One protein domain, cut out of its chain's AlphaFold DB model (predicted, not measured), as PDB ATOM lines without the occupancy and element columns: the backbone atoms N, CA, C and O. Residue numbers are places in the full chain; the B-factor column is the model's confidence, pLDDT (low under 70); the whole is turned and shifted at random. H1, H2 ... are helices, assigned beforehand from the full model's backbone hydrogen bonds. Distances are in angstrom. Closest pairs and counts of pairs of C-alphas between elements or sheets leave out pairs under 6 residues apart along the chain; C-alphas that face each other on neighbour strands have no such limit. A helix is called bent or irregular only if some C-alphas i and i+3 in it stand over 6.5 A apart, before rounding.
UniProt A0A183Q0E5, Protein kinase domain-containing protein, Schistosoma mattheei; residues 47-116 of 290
ATOM      1  N   GLU A  47     -40.073  29.783 211.899       93.00
ATOM      2  CA  GLU A  47     -40.779  28.648 211.312       93.00
ATOM      3  C   GLU A  47     -39.849  27.743 210.492       93.00
ATOM      4  O   GLU A  47     -39.912  26.522 210.615       93.00
ATOM      5  N   ILE A  48     -38.917  28.332 209.740       91.88
ATOM      6  CA  ILE A  48     -37.935  27.598 208.932       91.88
ATOM      7  C   ILE A  48     -36.814  27.057 209.818       91.88
ATOM      8  O   ILE A  48     -36.425  25.893 209.703       91.88
ATOM      9  N   ALA A  49     -36.311  27.887 210.736       91.06
ATOM     10  CA  ALA A  49     -35.248  27.506 211.653       91.06
ATOM     11  C   ALA A  49     -35.665  26.291 212.497       91.06
ATOM     12  O   ALA A  49     -34.925  25.310 212.570       91.06
ATOM     13  N   GLN A  50     -36.874  26.307 213.066       89.12
ATOM     14  CA  GLN A  50     -37.401  25.206 213.875       89.12
ATOM     15  C   GLN A  50     -37.445  23.889 213.091       89.12
ATOM     16  O   GLN A  50     -37.007  22.858 213.608       89.12
ATOM     17  N   ILE A  51     -37.922  23.920 211.841       85.62
ATOM     18  CA  ILE A  51     -37.952  22.736 210.975       85.62
ATOM     19  C   ILE A  51     -36.530  22.202 210.771       85.62
ATOM     20  O   ILE A  51     -36.270  21.030 211.046       85.62
ATOM     21  N   ILE A  52     -35.580  23.057 210.391       82.81
ATOM     22  CA  ILE A  52     -34.197  22.649 210.107       82.81
ATOM     23  C   ILE A  52     -33.495  22.072 211.341       82.81
ATOM     24  O   ILE A  52     -32.820  21.046 211.239       82.81
ATOM     25  N   TYR A  53     -33.641  22.698 212.511       79.31
ATOM     26  CA  TYR A  53     -33.043  22.176 213.741       79.31
ATOM     27  C   TYR A  53     -33.697  20.857 214.175       79.31
ATOM     28  O   TYR A  53     -32.984  19.943 214.584       79.31
ATOM     29  N   SER A  54     -35.017  20.709 214.004       77.69
ATOM     30  CA  SER A  54     -35.722  19.455 214.316       77.69
ATOM     31  C   SER A  54     -35.280  18.275 213.437       77.69
ATOM     32  O   SER A  54     -35.206  17.146 213.926       77.69
ATOM     33  N   LEU A  55     -34.933  18.541 212.170       72.56
ATOM     34  CA  LEU A  55     -34.410  17.551 211.222       72.56
ATOM     35  C   LEU A  55     -32.988  17.098 211.574       72.56
ATOM     36  O   LEU A  55     -32.658  15.928 211.395       72.56
ATOM     37  N   LYS A  56     -32.143  18.004 212.086       68.38
ATOM     38  CA  LYS A  56     -30.771  17.667 212.507       68.38
ATOM     39  C   LYS A  56     -30.737  16.750 213.730       68.38
ATOM     40  O   LYS A  56     -29.841  15.918 213.820       68.38
ATOM     41  N   ASP A  57     -31.689  16.911 214.646       64.00
ATOM     42  CA  ASP A  57     -31.747  16.147 215.900       64.00
ATOM     43  C   ASP A  57     -32.417  14.768 215.720       64.00
ATOM     44  O   ASP A  57     -32.086  13.804 216.403       64.00
ATOM     45  N   ASN A  58     -33.320  14.635 214.738       57.19
ATOM     46  CA  ASN A  58     -34.070  13.405 214.465       57.19
ATOM     47  C   ASN A  58     -33.712  12.810 213.096       57.19
ATOM     48  O   ASN A  58     -34.536  12.801 212.181       57.19
ATOM     49  N   SER A  59     -32.517  12.224 212.969       55.53
ATOM     50  CA  SER A  59     -32.046  11.566 211.732       55.53
ATOM     51  C   SER A  59     -32.928  10.408 211.226       55.53
ATOM     52  O   SER A  59     -32.646   9.848 210.171       55.53
ATOM     53  N   ASN A  60     -33.978  10.031 211.968       53.81
ATOM     54  CA  ASN A  60     -34.848   8.888 211.681       53.81
ATOM     55  C   ASN A  60     -36.295   9.276 211.300       53.81
ATOM     56  O   ASN A  60     -37.087   8.382 211.017       53.81
ATOM     57  N   ASN A  61     -36.658  10.570 211.274       49.06
ATOM     58  CA  ASN A  61     -38.002  11.046 210.892       49.06
ATOM     59  C   ASN A  61     -37.923  12.023 209.706       49.06
ATOM     60  O   ASN A  61     -38.010  13.240 209.858       49.06
ATOM     61  N   LEU A  62     -37.758  11.467 208.505       49.00
ATOM     62  CA  LEU A  62     -37.578  12.182 207.233       49.00
ATOM     63  C   LEU A  62     -38.892  12.768 206.665       49.00
ATOM     64  O   LEU A  62     -39.158  12.626 205.479       49.00
ATOM     65  N   HIS A  63     -39.745  13.390 207.485       48.25
ATOM     66  CA  HIS A  63     -41.060  13.867 207.013       48.25
ATOM     67  C   HIS A  63     -41.366  15.354 207.223       48.25
ATOM     68  O   HIS A  63     -42.442  15.794 206.829       48.25
ATOM     69  N   ASN A  64     -40.438  16.163 207.743       54.91
ATOM     70  CA  ASN A  64     -40.618  17.619 207.726       54.91
ATOM     71  C   ASN A  64     -40.052  18.202 206.427       54.91
ATOM     72  O   ASN A  64     -38.948  18.744 206.400       54.91
ATOM     73  N   ILE A  65     -40.804  18.050 205.338       68.75
ATOM     74  CA  ILE A  65     -40.479  18.681 204.059       68.75
ATOM     75  C   ILE A  65     -40.876  20.150 204.148       68.75
ATOM     76  O   ILE A  65     -42.038  20.479 204.378       68.75
ATOM     77  N   ILE A  66     -39.890  21.032 204.000       75.25
ATOM     78  CA  ILE A  66     -40.132  22.471 203.913       75.25
ATOM     79  C   ILE A  66     -40.805  22.743 202.569       75.25
ATOM     80  O   ILE A  66     -40.343  22.266 201.536       75.25
ATOM     81  N   THR A  67     -41.877  23.522 202.572       78.94
ATOM     82  CA  THR A  67     -42.644  23.874 201.378       78.94
ATOM     83  C   THR A  67     -42.563  25.371 201.086       78.94
ATOM     84  O   THR A  67     -42.246  26.188 201.949       78.94
ATOM     85  N   ASN A  68     -42.954  25.772 199.873       78.94
ATOM     86  CA  ASN A  68     -43.074  27.191 199.507       78.94
ATOM     87  C   ASN A  68     -44.018  27.980 200.434       78.94
ATOM     88  O   ASN A  68     -43.873  29.191 200.578       78.94
ATOM     89  N   LYS A  69     -44.991  27.310 201.067       82.38
ATOM     90  CA  LYS A  69     -45.918  27.957 202.005       82.38
ATOM     91  C   LYS A  69     -45.226  28.357 203.304       82.38
ATOM     92  O   LYS A  69     -45.590  29.386 203.866       82.38
ATOM     93  N   ASP A  70     -44.223  27.597 203.731       86.38
ATOM     94  CA  ASP A  70     -43.463  27.890 204.946       86.38
ATOM     95  C   ASP A  70     -42.613  29.154 204.770       86.38
ATOM     96  O   ASP A  70     -42.472  29.933 205.708       86.38
ATOM     97  N   TYR A  71     -42.152  29.430 203.542       89.00
ATOM     98  CA  TYR A  71     -41.391  30.640 203.209       89.00
ATOM     99  C   TYR A  71     -42.237  31.901 203.007       89.00
ATOM    100  O   TYR A  71     -41.683  32.994 202.872       89.00
ATOM    101  N   LYS A  72     -43.575  31.793 203.004       90.50
ATOM    102  CA  LYS A  72     -44.488  32.887 202.619       90.50
ATOM    103  C   LYS A  72     -44.216  34.208 203.360       90.50
ATOM    104  O   LYS A  72     -44.366  35.273 202.767       90.50
ATOM    105  N   HIS A  73     -43.829  34.145 204.636       94.75
ATOM    106  CA  HIS A  73     -43.540  35.321 205.468       94.75
ATOM    107  C   HIS A  73     -42.092  35.355 205.991       94.75
ATOM    108  O   HIS A  73     -41.781  36.158 206.879       94.75
ATOM    109  N   SER A  74     -41.207  34.496 205.480       94.00
ATOM    110  CA  SER A  74     -39.849  34.357 206.015       94.00
ATOM    111  C   SER A  74     -38.935  35.507 205.590       94.00
ATOM    112  O   SER A  74     -38.241  36.073 206.434       94.00
ATOM    113  N   ASP A  75     -39.003  35.938 204.327       95.19
ATOM    114  CA  ASP A  75     -38.225  37.088 203.839       95.19
ATOM    115  C   ASP A  75     -38.604  38.384 204.564       95.19
ATOM    116  O   ASP A  75     -37.747  39.215 204.867       95.19
ATOM    117  N   LEU A  76     -39.890  38.544 204.899       96.56
ATOM    118  CA  LEU A  76     -40.375  39.698 205.651       96.56
ATOM    119  C   LEU A  76     -39.762  39.751 207.058       96.56
ATOM    120  O   LEU A  76     -39.364  40.825 207.512       96.56
ATOM    121  N   TRP A  77     -39.655  38.598 207.726       97.88
ATOM    122  CA  TRP A  77     -38.985  38.491 209.023       97.88
ATOM    123  C   TRP A  77     -37.504  38.868 208.900       97.88
ATOM    124  O   TRP A  77     -37.027  39.729 209.641       97.88
ATOM    125  N   ALA A  78     -36.797  38.309 207.912       96.62
ATOM    126  CA  ALA A  78     -35.373  38.569 207.704       96.62
ATOM    127  C   ALA A  78     -35.091  40.052 207.404       96.62
ATOM    128  O   ALA A  78     -34.220  40.653 208.037       96.62
ATOM    129  N   ILE A  79     -35.864  40.671 206.505       95.81
ATOM    130  CA  ILE A  79     -35.736  42.097 206.167       95.81
ATOM    131  C   ILE A  79     -35.992  42.985 207.388       95.81
ATOM    132  O   ILE A  79     -35.278  43.968 207.580       95.81
ATOM    133  N   ALA A  80     -36.962  42.649 208.244       97.38
ATOM    134  CA  ALA A  80     -37.244  43.440 209.440       97.38
ATOM    135  C   ALA A  80     -36.049  43.492 210.407       97.38
ATOM    136  O   ALA A  80     -35.825  44.523 211.040       97.38
ATOM    137  N   THR A  81     -35.216  42.445 210.466       96.94
ATOM    138  CA  THR A  81     -33.987  42.465 211.284       96.94
ATOM    139  C   THR A  81     -32.972  43.523 210.824       96.94
ATOM    140  O   THR A  81     -32.172  43.998 211.629       96.94
ATOM    141  N   LEU A  82     -33.025  43.958 209.558       95.88
ATOM    142  CA  LEU A  82     -32.151  45.002 209.011       95.88
ATOM    143  C   LEU A  82     -32.516  46.411 209.501       95.88
ATOM    144  O   LEU A  82     -31.745  47.350 209.303       95.88
ATOM    145  N   ILE A  83     -33.659  46.576 210.171       96.69
ATOM    146  CA  ILE A  83     -34.040  47.856 210.776       96.69
ATOM    147  C   ILE A  83     -33.071  48.225 211.909       96.69
ATOM    148  O   ILE A  83     -32.718  49.393 212.028       96.69
ATOM    149  N   TYR A  84     -32.568  47.262 212.690       97.19
ATOM    150  CA  TYR A  84     -31.582  47.537 213.745       97.19
ATOM    151  C   TYR A  84     -30.326  48.253 213.217       97.19
ATOM    152  O   TYR A  84     -30.064  49.378 213.658       97.19
ATOM    153  N   PRO A  85     -29.584  47.696 212.233       96.12
ATOM    154  CA  PRO A  85     -28.390  48.358 211.712       96.12
ATOM    155  C   PRO A  85     -28.698  49.668 210.984       96.12
ATOM    156  O   PRO A  85     -27.855  50.563 210.993       96.12
ATOM    157  N   LEU A  86     -29.901  49.839 210.420       93.94
ATOM    158  CA  LEU A  86     -30.327  51.120 209.843       93.94
ATOM    159  C   LEU A  86     -30.339  52.257 210.882       93.94
ATOM    160  O   LEU A  86     -30.095  53.410 210.530       93.94
ATOM    161  N   PHE A  87     -30.580  51.929 212.154       95.31
ATOM    162  CA  PHE A  87     -30.566  52.864 213.282       95.31
ATOM    163  C   PHE A  87     -29.314  52.735 214.164       95.31
ATOM    164  O   PHE A  87     -29.307  53.202 215.301       95.31
ATOM    165  N   GLY A  88     -28.236  52.134 213.645       94.56
ATOM    166  CA  GLY A  88     -26.947  52.044 214.337       94.56
ATOM    167  C   GLY A  88     -26.885  51.007 215.461       94.56
ATOM    168  O   GLY A  88     -25.910  50.990 216.208       94.56
ATOM    169  N   ILE A  89     -27.890  50.135 215.579       95.38
ATOM    170  CA  ILE A  89     -27.897  49.018 216.529       95.38
ATOM    171  C   ILE A  89     -27.380  47.763 215.802       95.38
ATOM    172  O   ILE A  89     -27.830  47.485 214.688       95.38
ATOM    173  N   PRO A  90     -26.457  46.975 216.383       96.56
ATOM    174  CA  PRO A  90     -26.099  45.667 215.837       96.56
ATOM    175  C   PRO A  90     -27.342  44.798 215.599       96.56
ATOM    176  O   PRO A  90     -28.290  44.832 216.381       96.56
ATOM    177  N   ASN A  91     -27.364  44.021 214.514       97.12
ATOM    178  CA  ASN A  91     -28.459  43.076 214.310       97.12
ATOM    179  C   ASN A  91     -28.364  41.986 215.392       97.12
ATOM    180  O   ASN A  91     -27.388  41.226 215.377       97.12
ATOM    181  N   PRO A  92     -29.367  41.866 216.279       96.00
ATOM    182  CA  PRO A  92     -29.236  41.058 217.481       96.00
ATOM    183  C   PRO A  92     -29.287  39.549 217.197       96.00
ATOM    184  O   PRO A  92     -29.012  38.739 218.075       96.00
ATOM    185  N   PHE A  93     -29.638  39.146 215.971       96.44
ATOM    186  CA  PHE A  93     -29.553  37.753 215.526       96.44
ATOM    187  C   PHE A  93     -28.189  37.416 214.914       96.44
ATOM    188  O   PHE A  93     -27.780  36.259 214.916       96.44
ATOM    189  N   ILE A  94     -27.471  38.415 214.391       94.56
ATOM    190  CA  ILE A  94     -26.147  38.229 213.779       94.56
ATOM    191  C   ILE A  94     -25.044  38.278 214.838       94.56
ATOM    192  O   ILE A  94     -24.091  37.508 214.758       94.56
ATOM    193  N   ASP A  95     -25.161  39.169 215.823       92.75
ATOM    194  CA  ASP A  95     -24.172  39.295 216.902       92.75
ATOM    195  C   ASP A  95     -24.263  38.174 217.959       92.75
ATOM    196  O   ASP A  95     -23.407  38.081 218.839       92.75
ATOM    197  N   GLY A  96     -25.269  37.302 217.842       89.25
ATOM    198  CA  GLY A  96     -25.492  36.156 218.720       89.25
ATOM    199  C   GLY A  96     -26.274  36.469 219.997       89.25
ATOM    200  O   GLY A  96     -26.441  35.565 220.816       89.25
ATOM    201  N   THR A  97     -26.777  37.695 220.174       93.00
ATOM    202  CA  THR A  97     -27.613  38.075 221.327       93.00
ATOM    203  C   THR A  97     -28.898  37.249 221.383       93.00
ATOM    204  O   THR A  97     -29.299  36.780 222.449       93.00
ATOM    205  N   PHE A  98     -29.527  37.029 220.230       94.75
ATOM    206  CA  PHE A  98     -30.714  36.204 220.069       94.75
ATOM    207  C   PHE A  98     -30.500  35.126 219.013       94.75
ATOM    208  O   PHE A  98     -29.820  35.321 218.009       94.75
ATOM    209  N   SER A  99     -31.156  33.984 219.212       93.31
ATOM    210  CA  SER A  99     -31.332  32.979 218.168       93.31
ATOM    211  C   SER A  99     -32.749  33.069 217.621       93.31
ATOM    212  O   SER A  99     -33.715  33.177 218.384       93.31
ATOM    213  N   SER A 100     -32.886  32.974 216.298       93.25
ATOM    214  CA  SER A 100     -34.193  32.967 215.633       93.25
ATOM    215  C   SER A 100     -35.092  31.812 216.094       93.25
ATOM    216  O   SER A 100     -36.312  31.898 216.001       93.25
ATOM    217  N   VAL A 101     -34.510  30.758 216.675       91.31
ATOM    218  CA  VAL A 101     -35.233  29.595 217.203       91.31
ATOM    219  C   VAL A 101     -35.908  29.882 218.544       91.31
ATOM    220  O   VAL A 101     -36.963  29.321 218.831       91.31
ATOM    221  N   ASN A 102     -35.313  30.705 219.411       90.25
ATOM    222  CA  ASN A 102     -35.698  30.751 220.828       90.25
ATOM    223  C   ASN A 102     -35.901  32.156 221.419       90.25
ATOM    224  O   ASN A 102     -36.274  32.235 222.587       90.25
ATOM    225  N   TYR A 103     -35.739  33.235 220.648       95.56
ATOM    226  CA  TYR A 103     -35.990  34.590 221.154       95.56
ATOM    227  C   TYR A 103     -37.441  34.794 221.605       95.56
ATOM    228  O   TYR A 103     -38.360  34.136 221.117       95.56
ATOM    229  N   THR A 104     -37.665  35.734 222.514       94.88
ATOM    230  CA  THR A 104     -39.007  36.195 222.887       94.88
ATOM    231  C   THR A 104     -39.266  37.561 222.270       94.88
ATOM    232  O   THR A 104     -38.378  38.404 222.238       94.88
ATOM    233  N   GLU A 105     -40.474  37.791 221.762       94.62
ATOM    234  CA  GLU A 105     -40.811  39.040 221.063       94.62
ATOM    235  C   GLU A 105     -40.684  40.263 221.983       94.62
ATOM    236  O   GLU A 105     -40.175  41.298 221.562       94.62
ATOM    237  N   ASP A 106     -41.036  40.108 223.261       92.00
ATOM    238  CA  ASP A 106     -40.933  41.161 224.280       92.00
ATOM    239  C   ASP A 106     -39.491  41.458 224.720       92.00
ATOM    240  O   ASP A 106     -39.238  42.485 225.345       92.00
ATOM    241  N   SER A 107     -38.534  40.569 224.424       93.25
ATOM    242  CA  SER A 107     -37.121  40.785 224.765       93.25
ATOM    243  C   SER A 107     -36.337  41.476 223.654       93.25
ATOM    244  O   SER A 107     -35.133  41.677 223.802       93.25
ATOM    245  N   LEU A 108     -36.975  41.777 222.521       95.12
ATOM    246  CA  LEU A 108     -36.310  42.436 221.404       95.12
ATOM    247  C   LEU A 108     -35.852  43.852 221.801       95.12
ATOM    248  O   LEU A 108     -36.572  44.538 222.528       95.12
ATOM    249  N   PRO A 109     -34.674  44.316 221.337       94.88
ATOM    250  CA  PRO A 109     -34.180  45.637 221.694       94.88
ATOM    251  C   PRO A 109     -35.115  46.734 221.179       94.88
ATOM    252  O   PRO A 109     -35.599  46.680 220.048       94.88
ATOM    253  N   GLU A 110     -35.331  47.768 221.985       94.62
ATOM    254  CA  GLU A 110     -36.067  48.942 221.527       94.62
ATOM    255  C   GLU A 110     -35.217  49.767 220.550       94.62
ATOM    256  O   GLU A 110     -33.997  49.891 220.691       94.62
ATOM    257  N   LEU A 111     -35.874  50.350 219.547       95.19
ATOM    258  CA  LEU A 111     -35.235  51.321 218.662       95.19
ATOM    259  C   LEU A 111     -34.975  52.642 219.400       95.19
ATOM    260  O   LEU A 111     -35.725  52.992 220.315       95.19
ATOM    261  N   PRO A 112     -33.955  53.415 218.986       94.62
ATOM    262  CA  PRO A 112     -33.677  54.703 219.602       94.62
ATOM    263  C   PRO A 112     -34.839  55.676 219.346       94.62
ATOM    264  O   PRO A 112     -35.564  55.550 218.359       94.62
ATOM    265  N   HIS A 113     -35.024  56.660 220.227       89.94
ATOM    266  CA  HIS A 113     -36.169  57.580 220.179       89.94
ATOM    267  C   HIS A 113     -36.264  58.424 218.891       89.94
ATOM    268  O   HIS A 113     -37.335  58.931 218.560       89.94
ATOM    269  N   GLU A 114     -35.162  58.567 218.155       90.56
ATOM    270  CA  GLU A 114     -35.087  59.216 216.846       90.56
ATOM    271  C   GLU A 114     -35.713  58.373 215.726       90.56
ATOM    272  O   GLU A 114     -36.067  58.904 214.665       90.56
ATOM    273  N   ALA A 115     -35.847  57.060 215.934       92.00
ATOM    274  CA  ALA A 115     -36.483  56.176 214.978       92.00
ATOM    275  C   ALA A 115     -37.986  56.496 214.885       92.00
ATOM    276  O   ALA A 115     -38.682  56.575 215.899       92.00
ATOM    277  N   PRO A 116     -38.537  56.653 213.669       92.00
ATOM    278  CA  PRO A 116     -39.972  56.823 213.500       92.00
ATOM    279  C   PRO A 116     -40.744  55.649 214.111       92.00
ATOM    280  O   PRO A 116     -40.417  54.497 213.841       92.00
TER     281      PRO A 116
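This is residues 47 to 116 of the 290 residues of the protein "Protein kinase domain-containing protein" of Schistosoma mattheei (UniProt A0A183Q0E5). With little regular structure, this is a loose rod in which H1 and H2 meet near their first residues at an open corner and H3 follows at the far end of H2. The unnamed residues 87 to 116 fold back towards H1 and then return to the H3 end. The printed part has 70 residues, 27 of them in three named helices, H1, H2 and H3, with no named strand; the class is all helix. The radius of gyration of the C-alphas is 15.1 A, and the spans are 50 by 23 by 18 A.

H1, residues 47 to 57, begins at C-alpha 47 (-40.779, 28.648, 211.312) and is 16.1 A long. H2, residues 70 to 81, is 18.5 A long and irregular: C-alphas 72 and 75 are 7.6 A apart. H3, residues 83 to 86, is 5.0 A long and ends at C-alpha 86 (-30.327, 51.120, 209.843).

H1 touches H2 through H2's residues 70 to 74 alone; the closest C-alphas, of Ile 48 and Asp 70, are 6.8 A apart. Their lines are only just about perpendicular, at 72 degrees. H2 and H3 meet only through their link; H1 and H3 are apart. Every O i to N i+4 pair is within hydrogen-bond range in H1, 5 of 8 in H2; H3 is too short for one.

The C-alphas farthest apart, of Asn 60 and Glu 114, are 50.6 A apart. The printed part has no cut. The link from H1 to H2 is long. Residues 56 to 62 stand free, and pLDDT is under 70 at residues 56 to 65.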